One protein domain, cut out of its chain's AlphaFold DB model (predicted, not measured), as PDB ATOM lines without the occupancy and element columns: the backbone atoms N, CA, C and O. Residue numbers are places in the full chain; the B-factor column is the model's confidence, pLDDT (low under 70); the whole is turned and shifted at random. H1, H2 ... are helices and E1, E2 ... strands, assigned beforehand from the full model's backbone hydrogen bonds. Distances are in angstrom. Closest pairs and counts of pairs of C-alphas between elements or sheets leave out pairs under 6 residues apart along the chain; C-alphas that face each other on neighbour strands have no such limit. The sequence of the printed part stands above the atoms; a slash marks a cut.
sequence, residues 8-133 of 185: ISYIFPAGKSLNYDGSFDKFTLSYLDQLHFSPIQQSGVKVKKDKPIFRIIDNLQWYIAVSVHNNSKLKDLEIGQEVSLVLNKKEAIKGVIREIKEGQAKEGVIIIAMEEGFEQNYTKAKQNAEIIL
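This is residues 8 to 133 of the 185 residues of the protein "Putative membrane fusion protein" of Peptoniphilus sp. oral taxon 375 str. F0436 (UniProt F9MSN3). A five-stranded antiparallel sheet, curled like part of a barrel, folds back on itself so that E2 and E5 face E3 and E6, with E4 as the hinge. Short H1 packs on E2 and E5, while a long loop, residues 34 to 54, reaches far beyond the sheet to Lys 46 and makes much of the length. The printed part has 126 residues, under half in named elements, ordered H1 E1 E2 H2 E3 E4 E5 H3 E6; the class is mixed, helices and strands. It is compact, with a radius of gyration of the C-alphas of 15.6 A, yet elongated, spanning 50 by 28 by 27 A.

Start at Ile 8 and pass 21 residues with no named element to find H1, residues 29 to 33, from C-alpha 29 at (9.696, -16.312, 20.117). Next come E1, 55 to 57; E2, 62 to 68, 19.3 A long; and H2, 72 to 76. Then read E3, 82 to 87, 15.8 A; E4, 92 to 102, 24.6 A; E5, 108 to 114, 19.1 A; H3, 118 to 121; and E6, 129 to 132, ending at C-alpha 132 at (-5.881, -5.328, 28.013).

The strongly twisted sheet runs E2 E5 E4 E3 E6, and E3 E4 E5 form a meander, each strand the antiparallel neighbour of the one before. Look for N 64 and O 112, 2.9 A, between E2 and E5; N 111 and O 99, 2.8 A, between E5 and E4; N 85 and O 93, 2.8 A, between E4 and E3; and N 86 and O 130, 2.9 A, between E3 and E6. E4 bends by 75 degrees at residue 98. H1 is on the sheet at a height of 8.8 A, only just over E5, onto which 3 of its C-alphas fall. H2 only grazes the sheet with residues 74 to 75. H3 is only just on it, with 5 pairs of C-alphas within 10 A, and only grazes it. E1 pairs with no named strand; residues 8 to 9 pair antiparallel with its residues 55 to 56. In H1 the O i to N i+4 pair is within hydrogen-bond range; H2 has 0 of 1, but 2 of 2 O i to N i+3 pairs; H3 is too short for an O i to N i+4 pair.

The C-alphas of Lys 46 and Asp 76, the two farthest apart, are 50.7 A apart. The printed part has no cut, and the link from H1 to E1 is long, with 21 residues. Confidence is under 70 at residues 14 to 17 and 59.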
ATOM      1  N   ILE A   8      -4.234 -33.691  40.557       88.19
ATOM      2  CA  ILE A   8      -3.906 -34.890  39.779       88.19
ATOM      3  C   ILE A   8      -4.754 -34.870  38.509       88.19
ATOM      4  O   ILE A   8      -5.979 -34.950  38.562       88.19
ATOM      5  N   SER A   9      -4.098 -34.781  37.354       86.94
ATOM      6  CA  SER A   9      -4.759 -34.770  36.051       86.94
ATOM      7  C   SER A   9      -4.376 -36.000  35.238       86.94
ATOM      8  O   SER A   9      -3.203 -36.231  34.950       86.94
ATOM      9  N   TYR A  10      -5.384 -36.740  34.777       88.75
ATOM     10  CA  TYR A  10      -5.237 -37.798  33.765       88.75
ATOM     11  C   TYR A  10      -5.304 -37.253  32.332       88.75
ATOM     12  O   TYR A  10      -5.137 -38.004  31.370       88.75
ATOM     13  N   ILE A  11      -5.559 -35.948  32.197       87.50
ATOM     14  CA  ILE A  11      -5.540 -35.212  30.937       87.50
ATOM     15  C   ILE A  11      -4.153 -34.596  30.754       87.50
ATOM     16  O   ILE A  11      -3.674 -33.821  31.596       87.50
ATOM     17  N   PHE A  12      -3.531 -34.922  29.630       84.31
ATOM     18  CA  PHE A  12      -2.284 -34.344  29.163       84.31
ATOM     19  C   PHE A  12      -2.602 -33.299  28.095       84.31
ATOM     20  O   PHE A  12      -3.260 -33.626  27.099       84.31
ATOM     21  N   PRO A  13      -2.177 -32.046  28.306       77.69
ATOM     22  CA  PRO A  13      -2.449 -30.979  27.366       77.69
ATOM     23  C   PRO A  13      -1.762 -31.278  26.029       77.69
ATOM     24  O   PRO A  13      -0.805 -32.049  25.949       77.69
ATOM     25  N   ALA A  14      -2.293 -30.680  24.970       69.31
ATOM     26  CA  ALA A  14      -1.813 -30.857  23.609       69.31
ATOM     27  C   ALA A  14      -0.295 -30.579  23.475       69.31
ATOM     28  O   ALA A  14       0.168 -29.516  23.867       69.31
ATOM     29  N   GLY A  15       0.490 -31.489  22.888       65.69
ATOM     30  CA  GLY A  15       1.928 -31.274  22.628       65.69
ATOM     31  C   GLY A  15       2.887 -31.614  23.785       65.69
ATOM     32  O   GLY A  15       2.603 -32.463  24.627       65.69
ATOM     33  N   LYS A  16       4.088 -31.013  23.780       65.12
ATOM     34  CA  LYS A  16       5.135 -31.242  24.797       65.12
ATOM     35  C   LYS A  16       4.791 -30.480  26.081       65.12
ATOM     36  O   LYS A  16       4.483 -29.296  26.014       65.12
ATOM     37  N   SER A  17       4.890 -31.131  27.246       63.81
ATOM     38  CA  SER A  17       4.708 -30.461  28.544       63.81
ATOM     39  C   SER A  17       5.714 -29.315  28.679       63.81
ATOM     40  O   SER A  17       6.925 -29.547  28.735       63.81
ATOM     41  N   LEU A  18       5.211 -28.081  28.694       75.50
ATOM     42  CA  LEU A  18       5.993 -26.868  28.901       75.50
ATOM     43  C   LEU A  18       6.144 -26.645  30.405       75.50
ATOM     44  O   LEU A  18       5.400 -25.883  31.013       75.50
ATOM     45  N   ASN A  19       7.068 -27.376  31.021       76.50
ATOM     46  CA  ASN A  19       7.309 -27.262  32.456       76.50
ATOM     47  C   ASN A  19       8.284 -26.120  32.729       76.50
ATOM     48  O   ASN A  19       9.300 -26.005  32.041       76.50
ATOM     49  N   TYR A  20       8.001 -25.309  33.742       82.00
ATOM     50  CA  TYR A  20       8.978 -24.377  34.293       82.00
ATOM     51  C   TYR A  20      10.027 -25.164  35.087       82.00
ATOM     52  O   TYR A  20       9.680 -25.993  35.924       82.00
ATOM     53  N   ASP A  21      11.301 -24.942  34.786       82.81
ATOM     54  CA  ASP A  21      12.457 -25.616  35.396       82.81
ATOM     55  C   ASP A  21      13.269 -24.670  36.298       82.81
ATOM     56  O   ASP A  21      14.411 -24.962  36.641       82.81
ATOM     57  N   GLY A  22      12.673 -23.541  36.694       84.88
ATOM     58  CA  GLY A  22      13.346 -22.476  37.441       84.88
ATOM     59  C   GLY A  22      13.836 -21.321  36.565       84.88
ATOM     60  O   GLY A  22      14.201 -20.278  37.099       84.88
ATOM     61  N   SER A  23      13.790 -21.453  35.234       89.50
ATOM     62  CA  SER A  23      14.096 -20.364  34.304       89.50
ATOM     63  C   SER A  23      13.059 -20.262  33.185       89.50
ATOM     64  O   SER A  23      12.440 -21.247  32.773       89.50
ATOM     65  N   PHE A  24      12.858 -19.045  32.676       92.31
ATOM     66  CA  PHE A  24      12.073 -18.833  31.469       92.31
ATOM     67  C   PHE A  24      12.926 -18.775  30.201       92.31
ATOM     68  O   PHE A  24      12.345 -18.695  29.122       92.31
ATOM     69  N   ASP A  25      14.263 -18.847  30.275       90.88
ATOM     70  CA  ASP A  25      15.222 -18.639  29.167       90.88
ATOM     71  C   ASP A  25      14.823 -19.318  27.854       90.88
ATOM     72  O   ASP A  25      14.834 -18.681  26.799       90.88
ATOM     73  N   LYS A  26      14.346 -20.566  27.926       90.00
ATOM     74  CA  LYS A  26      13.910 -21.343  26.756       90.00
ATOM     75  C   LYS A  26      12.703 -20.771  26.008       90.00
ATOM     76  O   LYS A  26      12.545 -21.063  24.829       90.00
ATOM     77  N   PHE A  27      11.842 -19.992  26.664       91.12
ATOM     78  CA  PHE A  27      10.627 -19.425  26.070       91.12
ATOM     79  C   PHE A  27      10.956 -18.192  25.223       91.12
ATOM     80  O   PHE A  27      10.648 -17.062  25.591       91.12
ATOM     81  N   THR A  28      11.631 -18.411  24.099       92.00
ATOM     82  CA  THR A  28      11.882 -17.393  23.071       92.00
ATOM     83  C   THR A  28      10.791 -17.427  22.005       92.00
ATOM     84  O   THR A  28      10.064 -18.414  21.887       92.00
ATOM     85  N   LEU A  29      10.689 -16.372  21.193       91.56
ATOM     86  CA  LEU A  29       9.696 -16.312  20.117       91.56
ATOM     87  C   LEU A  29       9.865 -17.480  19.134       91.56
ATOM     88  O   LEU A  29       8.928 -18.236  18.899       91.56
ATOM     89  N   SER A  30      11.103 -17.713  18.683       90.31
ATOM     90  CA  SER A  30      11.441 -18.841  17.809       90.31
ATOM     91  C   SER A  30      11.085 -20.194  18.428       90.31
ATOM     92  O   SER A  30      10.588 -21.066  17.718       90.31
ATOM     93  N   TYR A  31      11.308 -20.372  19.736       90.25
ATOM     94  CA  TYR A  31      10.913 -21.598  20.422       90.25
ATOM     95  C   TYR A  31       9.395 -21.791  20.388       90.25
ATOM     96  O   TYR A  31       8.940 -22.876  20.033       90.25
ATOM     97  N   LEU A  32       8.619 -20.752  20.722       90.00
ATOM     98  CA  LEU A  32       7.154 -20.815  20.741       90.00
ATOM     99  C   LEU A  32       6.561 -21.067  19.348       90.00
ATOM    100  O   LEU A  32       5.623 -21.856  19.226       90.00
ATOM    101  N   ASP A  33       7.128 -20.459  18.306       88.19
ATOM    102  CA  ASP A  33       6.665 -20.610  16.921       88.19
ATOM    103  C   ASP A  33       6.913 -22.017  16.362       88.19
ATOM    104  O   ASP A  33       6.140 -22.514  15.544       88.19
ATOM    105  N   GLN A  34       7.963 -22.691  16.835       88.88
ATOM    106  CA  GLN A  34       8.299 -24.066  16.453       88.88
ATOM    107  C   GLN A  34       7.514 -25.129  17.238       88.88
ATOM    108  O   GLN A  34       7.648 -26.326  16.969       88.88
ATOM    109  N   LEU A  35       6.700 -24.738  18.226       86.69
ATOM    110  CA  LEU A  35       5.928 -25.700  19.003       86.69
ATOM    111  C   LEU A  35       4.825 -26.338  18.155       86.69
ATOM    112  O   LEU A  35       3.856 -25.702  17.738       86.69
ATOM    113  N   HIS A  36       4.931 -27.655  17.997       82.38
ATOM    114  CA  HIS A  36       3.874 -28.481  17.435       82.38
ATOM    115  C   HIS A  36       2.992 -29.050  18.547       82.38
ATOM    116  O   HIS A  36       3.451 -29.760  19.448       82.38
ATOM    117  N   PHE A  37       1.697 -28.762  18.458       79.88
ATOM    118  CA  PHE A  37       0.705 -29.221  19.419       79.88
ATOM    119  C   PHE A  37      -0.004 -30.457  18.865       79.88
ATOM    120  O   PHE A  37      -0.729 -30.386  17.875       79.88
ATOM    121  N   SER A  38       0.230 -31.609  19.490       75.19
ATOM    122  CA  SER A  38      -0.528 -32.838  19.222       75.19
ATOM    123  C   SER A  38      -1.879 -32.799  19.938       75.19
ATOM    124  O   SER A  38      -2.001 -32.064  20.910       75.19
ATOM    125  N   PRO A  39      -2.883 -33.597  19.543       78.81
ATOM    126  CA  PRO A  39      -4.157 -33.656  20.257       78.81
ATOM    127  C   PRO A  39      -3.995 -33.969  21.751       78.81
ATOM    128  O   PRO A  39      -3.046 -34.649  22.152       78.81
ATOM    129  N   ILE A  40      -4.948 -33.491  22.556       80.56
ATOM    130  CA  ILE A  40      -5.054 -33.822  23.983       80.56
ATOM    131  C   ILE A  40      -5.059 -35.344  24.142       80.56
ATOM    132  O   ILE A  40      -5.764 -36.052  23.421       80.56
ATOM    133  N   GLN A  41      -4.279 -35.838  25.100       80.44
ATOM    134  CA  GLN A  41      -4.264 -37.252  25.457       80.44
ATOM    135  C   GLN A  41      -4.898 -37.430  26.828       80.44
ATOM    136  O   GLN A  41      -4.645 -36.653  27.746       80.44
ATOM    137  N   GLN A  42      -5.702 -38.472  26.972       83.31
ATOM    138  CA  GLN A  42      -6.272 -38.866  28.250       83.31
ATOM    139  C   GLN A  42      -5.865 -40.302  28.537       83.31
ATOM    140  O   GLN A  42      -5.984 -41.176  27.674       83.31
ATOM    141  N   SER A  43      -5.380 -40.545  29.747       81.94
ATOM    142  CA  SER A  43      -5.059 -41.902  30.165       81.94
ATOM    143  C   SER A  43      -6.317 -42.748  30.280       81.94
ATOM    144  O   SER A  43      -7.299 -42.353  30.907       81.94
ATOM    145  N   GLY A  44      -6.265 -43.926  29.668       78.19
ATOM    146  CA  GLY A  44      -7.278 -44.963  29.817       78.19
ATOM    147  C   GLY A  44      -6.870 -46.019  30.842       78.19
ATOM    148  O   GLY A  44      -5.820 -45.944  31.473       78.19
ATOM    149  N   VAL A  45      -7.691 -47.064  30.948       77.69
ATOM    150  CA  VAL A  45      -7.468 -48.198  31.866       77.69
ATOM    151  C   VAL A  45      -6.263 -49.059  31.448       77.69
ATOM    152  O   VAL A  45      -5.648 -49.726  32.274       77.69
ATOM    153  N   LYS A  46      -5.892 -49.042  30.160       80.94
ATOM    154  CA  LYS A  46      -4.726 -49.762  29.629       80.94
ATOM    155  C   LYS A  46      -3.523 -48.828  29.557       80.94
ATOM    156  O   LYS A  46      -3.523 -47.878  28.776       80.94
ATOM    157  N   VAL A  47      -2.488 -49.138  30.330       81.00
ATOM    158  CA  VAL A  47      -1.240 -48.368  30.374       81.00
ATOM    159  C   VAL A  47      -0.172 -49.021  29.500       81.00
ATOM    160  O   VAL A  47      -0.107 -50.244  29.377       81.00
ATOM    161  N   LYS A  48       0.664 -48.200  28.863       83.06
ATOM    162  CA  LYS A  48       1.840 -48.664  28.117       83.06
ATOM    163  C   LYS A  48       3.078 -48.424  28.968       83.06
ATOM    164  O   LYS A  48       3.175 -47.389  29.625       83.06
ATOM    165  N   LYS A  49       4.023 -49.363  28.924       84.88
ATOM    166  CA  LYS A  49       5.335 -49.189  29.551       84.88
ATOM    167  C   LYS A  49       5.972 -47.884  29.046       84.88
ATOM    168  O   LYS A  49       5.827 -47.549  27.870       84.88
ATOM    169  N   ASP A  50       6.603 -47.145  29.956       83.62
ATOM    170  CA  ASP A  50       7.315 -45.888  29.686       83.62
ATOM    171  C   ASP A  50       6.436 -44.737  29.144       83.62
ATOM    172  O   ASP A  50       6.932 -43.776  28.553       83.62
ATOM    173  N   LYS A  51       5.112 -44.801  29.359       82.25
ATOM    174  CA  LYS A  51       4.187 -43.687  29.104       82.25
ATOM    175  C   LYS A  51       3.649 -43.112  30.420       82.25
ATOM    176  O   LYS A  51       3.266 -43.886  31.297       82.25
ATOM    177  N   PRO A  52       3.584 -41.775  30.564       83.62
ATOM    178  CA  PRO A  52       3.018 -41.159  31.757       83.62
ATOM    179  C   PRO A  52       1.523 -41.493  31.880       83.62
ATOM    180  O   PRO A  52       0.798 -41.472  30.889       83.62
ATOM    181  N   ILE A  53       1.073 -41.810  33.101       87.25
ATOM    182  CA  ILE A  53      -0.317 -42.215  33.402       87.25
ATOM    183  C   ILE A  53      -1.132 -41.027  33.919       87.25
ATOM    184  O   ILE A  53      -2.297 -40.861  33.577       87.25
ATOM    185  N   PHE A  54      -0.530 -40.173  34.729       87.25
ATOM    186  CA  PHE A  54      -1.123 -38.921  35.175       87.25
ATOM    187  C   PHE A  54      -0.014 -37.887  35.326       87.25
ATOM    188  O   PHE A  54       1.173 -38.222  35.314       87.25
ATOM    189  N   ARG A  55      -0.403 -36.626  35.471       85.94
ATOM    190  CA  ARG A  55       0.489 -35.544  35.879       85.94
ATOM    191  C   ARG A  55      -0.003 -34.937  37.181       85.94
ATOM    192  O   ARG A  55      -1.208 -34.877  37.425       85.94
ATOM    193  N   ILE A  56       0.947 -34.476  37.979       85.94
ATOM    194  CA  ILE A  56       0.690 -33.705  39.189       85.94
ATOM    195  C   ILE A  56       0.974 -32.250  38.837       85.94
ATOM    196  O   ILE A  56       2.029 -31.944  38.281       85.94
ATOM    197  N   ILE A  57       0.010 -31.379  39.105       85.44
ATOM    198  CA  ILE A  57       0.146 -29.938  38.927       85.44
ATOM    199  C   ILE A  57       0.164 -29.334  40.317       85.44
ATOM    200  O   ILE A  57      -0.846 -29.366  41.020       85.44
ATOM    201  N   ASP A  58       1.330 -28.848  40.712       76.31
ATOM    202  CA  ASP A  58       1.553 -28.297  42.039       76.31
ATOM    203  C   ASP A  58       1.382 -26.770  42.045       76.31
ATOM    204  O   ASP A  58       1.539 -26.110  41.017       76.31
ATOM    205  N   ASN A  59       1.057 -26.225  43.214       68.56
ATOM    206  CA  ASN A  59       0.980 -24.802  43.550       68.56
ATOM    207  C   ASN A  59      -0.053 -23.906  42.849       68.56
ATOM    208  O   ASN A  59      -0.085 -22.736  43.206       68.56
ATOM    209  N   LEU A  60      -0.914 -24.391  41.941       77.50
ATOM    210  CA  LEU A  60      -1.977 -23.642  41.210       77.50
ATOM    211  C   LEU A  60      -1.555 -22.324  40.516       77.50
ATOM    212  O   LEU A  60      -2.314 -21.796  39.709       77.50
ATOM    213  N   GLN A  61      -0.345 -21.833  40.762       81.94
ATOM    214  CA  GLN A  61       0.326 -20.773  40.047       81.94
ATOM    215  C   GLN A  61       0.801 -21.343  38.721       81.94
ATOM    216  O   GLN A  61       1.511 -22.350  38.653       81.94
ATOM    217  N   TRP A  62       0.390 -20.690  37.650       88.12
ATOM    218  CA  TRP A  62       0.687 -21.116  36.298       88.12
ATOM    219  C   TRP A  62       1.166 -19.927  35.482       88.12
ATOM    220  O   TRP A  62       0.976 -18.772  35.856       88.12
ATOM    221  N   TYR A  63       1.842 -20.215  34.376       92.06
ATOM    222  CA  TYR A  63       2.449 -19.190  33.541       92.06
ATOM    223  C   TYR A  63       1.898 -19.271  32.129       92.06
ATOM    224  O   TYR A  63       1.667 -20.361  31.598       92.06
ATOM    225  N   ILE A  64       1.740 -18.109  31.508       92.56
ATOM    226  CA  ILE A  64       1.438 -17.984  30.088       92.56
ATOM    227  C   ILE A  64       2.617 -17.288  29.426       92.56
ATOM    228  O   ILE A  64       3.035 -16.219  29.864       92.56
ATOM    229  N   ALA A  65       3.127 -17.894  28.358       93.81
ATOM    230  CA  ALA A  65       4.044 -17.242  27.438       93.81
ATOM    231  C   ALA A  65       3.236 -16.709  26.249       93.81
ATOM    232  O   ALA A  65       2.665 -17.487  25.484       93.81
ATOM    233  N   VAL A  66       3.155 -15.388  26.122       93.62
ATOM    234  CA  VAL A  66       2.440 -14.712  25.036       93.62
ATOM    235  C   VAL A  66       3.450 -14.322  23.966       93.62
ATOM    236  O   VAL A  66       4.320 -13.491  24.224       93.62
ATOM    237  N   SER A  67       3.338 -14.914  22.775       92.94
ATOM    238  CA  SER A  67       4.088 -14.465  21.604       92.94
ATOM    239  C   SER A  67       3.451 -13.200  21.032       92.94
ATOM    240  O   SER A  67       2.245 -13.137  20.787       92.94
ATOM    241  N   VAL A  68       4.270 -12.174  20.833       91.88
ATOM    242  CA  VAL A  68       3.858 -10.890  20.270       91.88
ATOM    243  C   VAL A  68       4.624 -10.680  18.976       91.88
ATOM    244  O   VAL A  68       5.852 -10.673  18.977       91.88
ATOM    245  N   HIS A  69       3.895 -10.476  17.880       90.00
ATOM    246  CA  HIS A  69       4.463 -10.187  16.566       90.00
ATOM    247  C   HIS A  69       4.065  -8.776  16.132       90.00
ATOM    248  O   HIS A  69       2.888  -8.414  16.197       90.00
ATOM    249  N   ASN A  70       5.048  -7.994  15.686       86.12
ATOM    250  CA  ASN A  70       4.901  -6.659  15.111       86.12
ATOM    251  C   ASN A  70       3.947  -5.727  15.890       86.12
ATOM    252  O   ASN A  70       3.024  -5.139  15.322       86.12
ATOM    253  N   ASN A  71       4.152  -5.579  17.202       83.75
ATOM    254  CA  ASN A  71       3.310  -4.721  18.033       83.75
ATOM    255  C   ASN A  71       4.153  -3.748  18.858       83.75
ATOM    256  O   ASN A  71       4.830  -4.122  19.812       83.75
ATOM    257  N   SER A  72       4.084  -2.458  18.514       81.38
ATOM    258  CA  SER A  72       4.846  -1.416  19.215       81.38
ATOM    259  C   SER A  72       4.450  -1.241  20.675       81.38
ATOM    260  O   SER A  72       5.262  -0.730  21.437       81.38
ATOM    261  N   LYS A  73       3.241  -1.669  21.059       84.50
ATOM    262  CA  LYS A  73       2.738  -1.536  22.429       84.50
ATOM    263  C   LYS A  73       3.386  -2.505  23.416       84.50
ATOM    264  O   LYS A  73       3.146  -2.396  24.609       84.50
ATOM    265  N   LEU A  74       4.231  -3.428  22.943       84.06
ATOM    266  CA  LEU A  74       5.065  -4.258  23.819       84.06
ATOM    267  C   LEU A  74       5.926  -3.396  24.758       84.06
ATOM    268  O   LEU A  74       6.140  -3.777  25.899       84.06
ATOM    269  N   LYS A  75       6.358  -2.218  24.287       84.44
ATOM    270  CA  LYS A  75       7.170  -1.260  25.051       84.44
ATOM    271  C   LYS A  75       6.407  -0.531  26.157       84.44
ATOM    272  O   LYS A  75       7.038   0.091  27.001       84.44
ATOM    273  N   ASP A  76       5.076  -0.575  26.123       87.56
ATOM    274  CA  ASP A  76       4.223   0.061  27.131       87.56
ATOM    275  C   ASP A  76       4.041  -0.845  28.364       87.56
ATOM    276  O   ASP A  76       3.308  -0.493  29.286       87.56
ATOM    277  N   LEU A  77       4.648  -2.039  28.350       91.19
ATOM    278  CA  LEU A  77       4.553  -3.038  29.402       91.19
ATOM    279  C   LEU A  77       5.832  -3.095  30.229       91.19
ATOM    280  O   LEU A  77       6.937  -3.035  29.694       91.19
ATOM    281  N   GLU A  78       5.670  -3.302  31.531       93.88
ATOM    282  CA  GLU A  78       6.779  -3.370  32.481       93.88
ATOM    283  C   GLU A  78       6.743  -4.660  33.308       93.88
ATOM    284  O   GLU A  78       5.689  -5.232  33.597       93.88
ATOM    285  N   ILE A  79       7.918  -5.137  33.720       96.25
ATOM    286  CA  ILE A  79       8.022  -6.278  34.636       96.25
ATOM    287  C   ILE A  79       7.419  -5.888  35.992       96.25
ATOM    288  O   ILE A  79       7.712  -4.827  36.534       96.25
ATOM    289  N   GLY A  80       6.591  -6.765  36.560       96.44
ATOM    290  CA  GLY A  80       5.860  -6.536  37.808       96.44
ATOM    291  C   GLY A  80       4.498  -5.863  37.627       96.44
ATOM    292  O   GLY A  80       3.726  -5.815  38.582       96.44
ATOM    293  N   GLN A  81       4.168  -5.393  36.421       94.56
ATOM    294  CA  GLN A  81       2.865  -4.810  36.119       94.56
ATOM    295  C   GLN A  81       1.751  -5.867  36.191       94.56
ATOM    296  O   GLN A  81       1.869  -6.953  35.614       94.56
ATOM    297  N   GLU A  82       0.648  -5.530  36.866       94.88
ATOM    298  CA  GLU A  82      -0.604  -6.286  36.782       94.88
ATOM    299  C   GLU A  82      -1.310  -5.970  35.458       94.88
ATOM    300  O   GLU A  82      -1.485  -4.808  35.085       94.88
ATOM    301  N   VAL A  83      -1.726  -7.013  34.750       94.38
ATOM    302  CA  VAL A  83      -2.429  -6.924  33.471       94.38
ATOM    303  C   VAL A  83      -3.661  -7.821  33.476       94.38
ATOM    304  O   VAL A  83      -3.668  -8.900  34.072       94.38
ATOM    305  N   SER A  84      -4.700  -7.392  32.766       94.75
ATOM    306  CA  SER A  84      -5.881  -8.216  32.508       94.75
ATOM    307  C   SER A  84      -5.723  -8.946  31.177       94.75
ATOM    308  O   SER A  84      -5.376  -8.340  30.161       94.75
ATOM    309  N   LEU A  85      -6.005 -10.247  31.170       94.06
ATOM    310  CA  LEU A  85      -5.941 -11.106  29.996       94.06
ATOM    311  C   LEU A  85      -7.298 -11.701  29.665       94.06
ATOM    312  O   LEU A  85      -7.947 -12.308  30.510       94.06
ATOM    313  N   VAL A  86      -7.666 -11.630  28.391       93.69
ATOM    314  CA  VAL A  86      -8.790 -12.378  27.834       93.69
ATOM    315  C   VAL A  86      -8.244 -13.596  27.103       93.69
ATOM    316  O   VAL A  86      -7.522 -13.484  26.112       93.69
ATOM    317  N   LEU A  87      -8.601 -14.784  27.590       91.25
ATOM    318  CA  LEU A  87      -8.190 -16.056  26.999       91.25
ATOM    319  C   LEU A  87      -9.375 -16.675  26.256       91.25
ATOM    320  O   LEU A  87     -10.414 -16.952  26.854       91.25
ATOM    321  N   ASN A  88      -9.228 -16.916  24.948       85.50
ATOM    322  CA  ASN A  88     -10.284 -17.471  24.089       85.50
ATOM    323  C   ASN A  88     -11.639 -16.723  24.183       85.50
ATOM    324  O   ASN A  88     -12.688 -17.368  24.215       85.50
ATOM    325  N   LYS A  89     -11.623 -15.380  24.222       80.50
ATOM    326  CA  LYS A  89     -12.827 -14.518  24.273       80.50
ATOM    327  C   LYS A  89     -13.749 -14.777  25.478       80.50
ATOM    328  O   LYS A  89     -14.966 -14.642  25.371       80.50
ATOM    329  N   LYS A  90     -13.177 -15.199  26.605       86.31
ATOM    330  CA  LYS A  90     -13.881 -15.352  27.886       86.31
ATOM    331  C   LYS A  90     -13.737 -14.098  28.753       86.31
ATOM    332  O   LYS A  90     -13.213 -13.085  28.302       86.31
ATOM    333  N   GLU A  91     -14.213 -14.180  29.992       88.94
ATOM    334  CA  GLU A  91     -13.973 -13.158  31.009       88.94
ATOM    335  C   GLU A  91     -12.476 -12.877  31.178       88.94
ATOM    336  O   GLU A  91     -11.633 -13.770  31.028       88.94
ATOM    337  N   ALA A  92     -12.166 -11.611  31.452       92.69
ATOM    338  CA  ALA A  92     -10.807 -11.180  31.703       92.69
ATOM    339  C   ALA A  92     -10.349 -11.686  33.073       92.69
ATOM    340  O   ALA A  92     -11.064 -11.527  34.060       92.69
ATOM    341  N   ILE A  93      -9.153 -12.261  33.120       93.50
ATOM    342  CA  ILE A  93      -8.498 -12.717  34.348       93.50
ATOM    343  C   ILE A  93      -7.197 -11.957  34.557       93.50
ATOM    344  O   ILE A  93      -6.566 -11.517  33.592       93.50
ATOM    345  N   LYS A  94      -6.784 -11.800  35.809       94.25
ATOM    346  CA  LYS A  94      -5.596 -11.020  36.156       94.25
ATOM    347  C   LYS A  94      -4.330 -11.861  36.188       94.25
ATOM    348  O   LYS A  94      -4.338 -13.036  36.559       94.25
ATOM    349  N   GLY A  95      -3.224 -11.222  35.828       94.88
ATOM    350  CA  GLY A  95      -1.886 -11.782  35.936       94.88
ATOM    351  C   GLY A  95      -0.832 -10.703  36.135       94.88
ATOM    352  O   GLY A  95      -1.084  -9.519  35.925       94.88
ATOM    353  N   VAL A  96       0.366 -11.123  36.529       96.38
ATOM    354  CA  VAL A  96       1.511 -10.231  36.753       96.38
ATOM    355  C   VAL A  96       2.613 -10.570  35.764       96.38
ATOM    356  O   VAL A  96       3.036 -11.727  35.672       96.38
ATOM    357  N   ILE A  97       3.109  -9.569  35.038       96.44
ATOM    358  CA  ILE A  97       4.236  -9.747  34.118       96.44
ATOM    359  C   ILE A  97       5.481 -10.114  34.928       96.44
ATOM    360  O   ILE A  97       5.912  -9.374  35.811       96.44
ATOM    361  N   ARG A  98       6.074 -11.270  34.630       96.19
ATOM    362  CA  ARG A  98       7.315 -11.739  35.259       96.19
ATOM    363  C   ARG A  98       8.536 -11.468  34.410       96.19
ATOM    364  O   ARG A  98       9.590 -11.180  34.961       96.19
ATOM    365  N   GLU A  99       8.389 -11.548  33.096       95.69
ATOM    366  CA  GLU A  99       9.504 -11.355  32.182       95.69
ATOM    367  C   GLU A  99       9.013 -10.830  30.840       95.69
ATOM    368  O   GLU A  99       7.953 -11.230  30.352       95.69
ATOM    369  N   ILE A 100       9.806  -9.948  30.240       94.44
ATOM    370  CA  ILE A 100       9.602  -9.452  28.884       94.44
ATOM    371  C   ILE A 100      10.886  -9.732  28.118       94.44
ATOM    372  O   ILE A 100      11.960  -9.255  28.477       94.44
ATOM    373  N   LYS A 101      10.767 -10.521  27.055       92.38
ATOM    374  CA  LYS A 101      11.855 -10.837  26.136       92.38
ATOM    375  C   LYS A 101      11.603 -10.135  24.826       92.38
ATOM    376  O   LYS A 101      10.876 -10.645  23.972       92.38
ATOM    377  N   GLU A 102      12.189  -8.960  24.682       87.00
ATOM    378  CA  GLU A 102      12.120  -8.222  23.430       87.00
ATOM    379  C   GLU A 102      12.943  -8.931  22.348       87.00
ATOM    380  O   GLU A 102      14.089  -9.330  22.553       87.00
ATOM    381  N   GLY A 103      12.324  -9.115  21.188       79.38
ATOM    382  CA  GLY A 103      12.970  -9.547  19.960       79.38
ATOM    383  C   GLY A 103      13.299  -8.360  19.056       79.38
ATOM    384  O   GLY A 103      13.224  -7.189  19.434       79.38
ATOM    385  N   GLN A 104      13.654  -8.660  17.810       76.19
ATOM    386  CA  GLN A 104      13.810  -7.630  16.785       76.19
ATOM    387  C   GLN A 104      12.431  -7.143  16.304       76.19
ATOM    388  O   GLN A 104      11.422  -7.810  16.492       76.19
ATOM    389  N   ALA A 105      12.377  -5.958  15.688       75.56
ATOM    390  CA  ALA A 105      11.200  -5.480  14.950       75.56
ATOM    391  C   ALA A 105       9.852  -5.450  15.718       75.56
ATOM    392  O   ALA A 105       8.799  -5.665  15.123       75.56
ATOM    393  N   LYS A 106       9.859  -5.084  17.013       82.12
ATOM    394  CA  LYS A 106       8.646  -4.997  17.869       82.12
ATOM    395  C   LYS A 106       7.968  -6.354  18.099       82.12
ATOM    396  O   LYS A 106       6.752  -6.428  18.284       82.12
ATOM    397  N   GLU A 107       8.753  -7.416  18.055       90.12
ATOM    398  CA  GLU A 107       8.329  -8.755  18.431       90.12
ATOM    399  C   GLU A 107       8.872  -9.109  19.812       90.12
ATOM    400  O   GLU A 107       9.788  -8.456  20.313       90.12
ATOM    401  N   GLY A 108       8.325 -10.141  20.441       92.00
ATOM    402  CA  GLY A 108       8.839 -10.610  21.717       92.00
ATOM    403  C   GLY A 108       7.967 -11.658  22.382       92.00
ATOM    404  O   GLY A 108       6.954 -12.099  21.839       92.00
ATOM    405  N   VAL A 109       8.382 -12.053  23.580       94.56
ATOM    406  CA  VAL A 109       7.628 -12.957  24.449       94.56
ATOM    407  C   VAL A 109       7.402 -12.289  25.792       94.56
ATOM    408  O   VAL A 109       8.343 -11.791  26.404       94.56
ATOM    409  N   ILE A 110       6.161 -12.315  26.263       95.31
ATOM    410  CA  ILE A 110       5.800 -11.864  27.607       95.31
ATOM    411  C   ILE A 110       5.469 -13.100  28.434       95.31
ATOM    412  O   ILE A 110       4.621 -13.902  28.037       95.31
ATOM    413  N   ILE A 111       6.122 -13.251  29.580       95.94
ATOM    414  CA  ILE A 111       5.803 -14.284  30.562       95.94
ATOM    415  C   ILE A 111       4.953 -13.663  31.658       95.94
ATOM    416  O   ILE A 111       5.369 -12.709  32.315       95.94
ATOM    417  N   ILE A 112       3.770 -14.226  31.874       95.75
ATOM    418  CA  ILE A 112       2.788 -13.707  32.823       95.75
ATOM    419  C   ILE A 112       2.469 -14.804  33.830       95.75
ATOM    420  O   ILE A 112       2.107 -15.915  33.444       95.75
ATOM    421  N   ALA A 113       2.632 -14.491  35.113       94.81
ATOM    422  CA  ALA A 113       2.207 -15.344  36.213       94.81
ATOM    423  C   ALA A 113       0.715 -15.152  36.474       94.81
ATOM    424  O   ALA A 113       0.241 -14.021  36.577       94.81
ATOM    425  N   MET A 114       0.010 -16.264  36.616       93.12
ATOM    426  CA  MET A 114      -1.431 -16.332  36.786       93.12
ATOM    427  C   MET A 114      -1.761 -17.098  38.067       93.12
ATOM    428  O   MET A 114      -1.201 -18.167  38.324       93.12
ATOM    429  N   GLU A 115      -2.715 -16.573  38.829       90.31
ATOM    430  CA  GLU A 115      -3.338 -17.259  39.975       90.31
ATOM    431  C   GLU A 115      -4.820 -17.556  39.704       90.31
ATOM    432  O   GLU A 115      -5.390 -18.509  40.232       90.31
ATOM    433  N   GLU A 116      -5.436 -16.782  38.809       90.31
ATOM    434  CA  GLU A 116      -6.817 -16.946  38.371       90.31
ATOM    435  C   GLU A 116      -6.927 -17.888  37.163       90.31
ATOM    436  O   GLU A 116      -5.969 -18.131  36.426       90.31
ATOM    437  N   GLY A 117      -8.128 -18.421  36.925       88.25
ATOM    438  CA  GLY A 117      -8.461 -19.121  35.682       88.25
ATOM    439  C   GLY A 117      -7.817 -20.501  35.492       88.25
ATOM    440  O   GLY A 117      -7.880 -21.045  34.387       88.25
ATOM    441  N   PHE A 118      -7.192 -21.080  36.523       87.81
ATOM    442  CA  PHE A 118      -6.495 -22.365  36.420       87.81
ATOM    443  C   PHE A 118      -7.418 -23.495  35.929       87.81
ATOM    444  O   PHE A 118      -7.112 -24.165  34.939       87.81
ATOM    445  N   GLU A 119      -8.577 -23.682  36.568       85.75
ATOM    446  CA  GLU A 119      -9.499 -24.792  36.282       85.75
ATOM    447  C   GLU A 119      -9.978 -24.818  34.825       85.75
ATOM    448  O   GLU A 119     -10.140 -25.884  34.230       85.75
ATOM    449  N   GLN A 120     -10.166 -23.650  34.209       87.06
ATOM    450  CA  GLN A 120     -10.661 -23.548  32.836       87.06
ATOM    451  C   GLN A 120      -9.547 -23.685  31.784       87.06
ATOM    452  O   GLN A 120      -9.852 -23.787  30.587       87.06
ATOM    453  N   ASN A 121      -8.275 -23.656  32.200       87.00
ATOM    454  CA  ASN A 121      -7.128 -23.536  31.297       87.00
ATOM    455  C   ASN A 121      -6.057 -24.620  31.466       87.00
ATOM    456  O   ASN A 121      -5.316 -24.850  30.514       87.00
ATOM    457  N   TYR A 122      -5.995 -25.348  32.585       85.62
ATOM    458  CA  TYR A 122      -4.909 -26.306  32.851       85.62
ATOM    459  C   TYR A 122      -4.789 -27.435  31.811       85.62
ATOM    460  O   TYR A 122      -3.718 -28.025  31.668       85.62
ATOM    461  N   THR A 123      -5.859 -27.760  31.079       85.06
ATOM    462  CA  THR A 123      -5.880 -28.773  30.004       85.06
ATOM    463  C   THR A 123      -5.467 -28.232  28.631       85.06
ATOM    464  O   THR A 123      -5.296 -29.015  27.692       85.06
ATOM    465  N   LYS A 124      -5.281 -26.916  28.490       85.56
ATOM    466  CA  LYS A 124      -4.971 -26.244  27.223       85.56
ATOM    467  C   LYS A 124      -3.493 -25.870  27.162       85.56
ATOM    468  O   LYS A 124      -2.975 -25.237  28.070       85.56
ATOM    469  N   ALA A 125      -2.829 -26.222  26.063       84.00
ATOM    470  CA  ALA A 125      -1.420 -25.874  25.840       84.00
ATOM    471  C   ALA A 125      -1.220 -24.597  25.011       84.00
ATOM    472  O   ALA A 125      -0.196 -23.934  25.136       84.00
ATOM    473  N   LYS A 126      -2.187 -24.265  24.146       87.31
ATOM    474  CA  LYS A 126      -2.173 -23.074  23.293       87.31
ATOM    475  C   LYS A 126      -3.572 -22.492  23.209       87.31
ATOM    476  O   LYS A 126      -4.552 -23.228  23.099       87.31
ATOM    477  N   GLN A 127      -3.646 -21.171  23.251       87.50
ATOM    478  CA  GLN A 127      -4.881 -20.424  23.083       87.50
ATOM    479  C   GLN A 127      -4.600 -19.007  22.609       87.50
ATOM    480  O   GLN A 127      -3.493 -18.503  22.784       87.50
ATOM    481  N   ASN A 128      -5.620 -18.377  22.033       89.94
ATOM    482  CA  ASN A 128      -5.558 -16.958  21.725       89.94
ATOM    483  C   ASN A 128      -5.645 -16.173  23.034       89.94
ATOM    484  O   ASN A 128      -6.523 -16.444  23.863       89.94
ATOM    485  N   ALA A 129      -4.733 -15.224  23.197       91.19
ATOM    486  CA  ALA A 129      -4.655 -14.347  24.350       91.19
ATOM    487  C   ALA A 129      -4.685 -12.892  23.880       91.19
ATOM    488  O   ALA A 129      -3.992 -12.525  22.932       91.19
ATOM    489  N   GLU A 130      -5.476 -12.077  24.563       92.44
ATOM    490  CA  GLU A 130      -5.531 -10.632  24.373       92.44
ATOM    491  C   GLU A 130      -5.167  -9.971  25.703       92.44
ATOM    492  O   GLU A 130      -5.755 -10.288  26.736       92.44
ATOM    493  N   ILE A 131      -4.178  -9.075  25.687       92.00
ATOM    494  CA  ILE A 131      -3.770  -8.303  26.867       92.00
ATOM    495  C   ILE A 131      -4.483  -6.954  26.814       92.00
ATOM    496  O   ILE A 131      -4.367  -6.214  25.834       92.00
ATOM    497  N   ILE A 132      -5.210  -6.618  27.877       90.81
ATOM    498  CA  ILE A 132      -5.881  -5.328  28.013       90.81
ATOM    499  C   ILE A 132      -4.863  -4.317  28.543       90.81
ATOM    500  O   ILE A 132      -4.522  -4.315  29.720       90.81
ATOM    501  N   LEU A 133      -4.381  -3.446  27.655       85.50
ATOM    502  CA  LEU A 133      -3.358  -2.443  27.985       85.50
ATOM    503  C   LEU A 133      -3.920  -1.220  28.710       85.50
ATOM    504  O   LEU A 133      -3.214  -0.543  29.451       85.50
TER     505      LEU A 133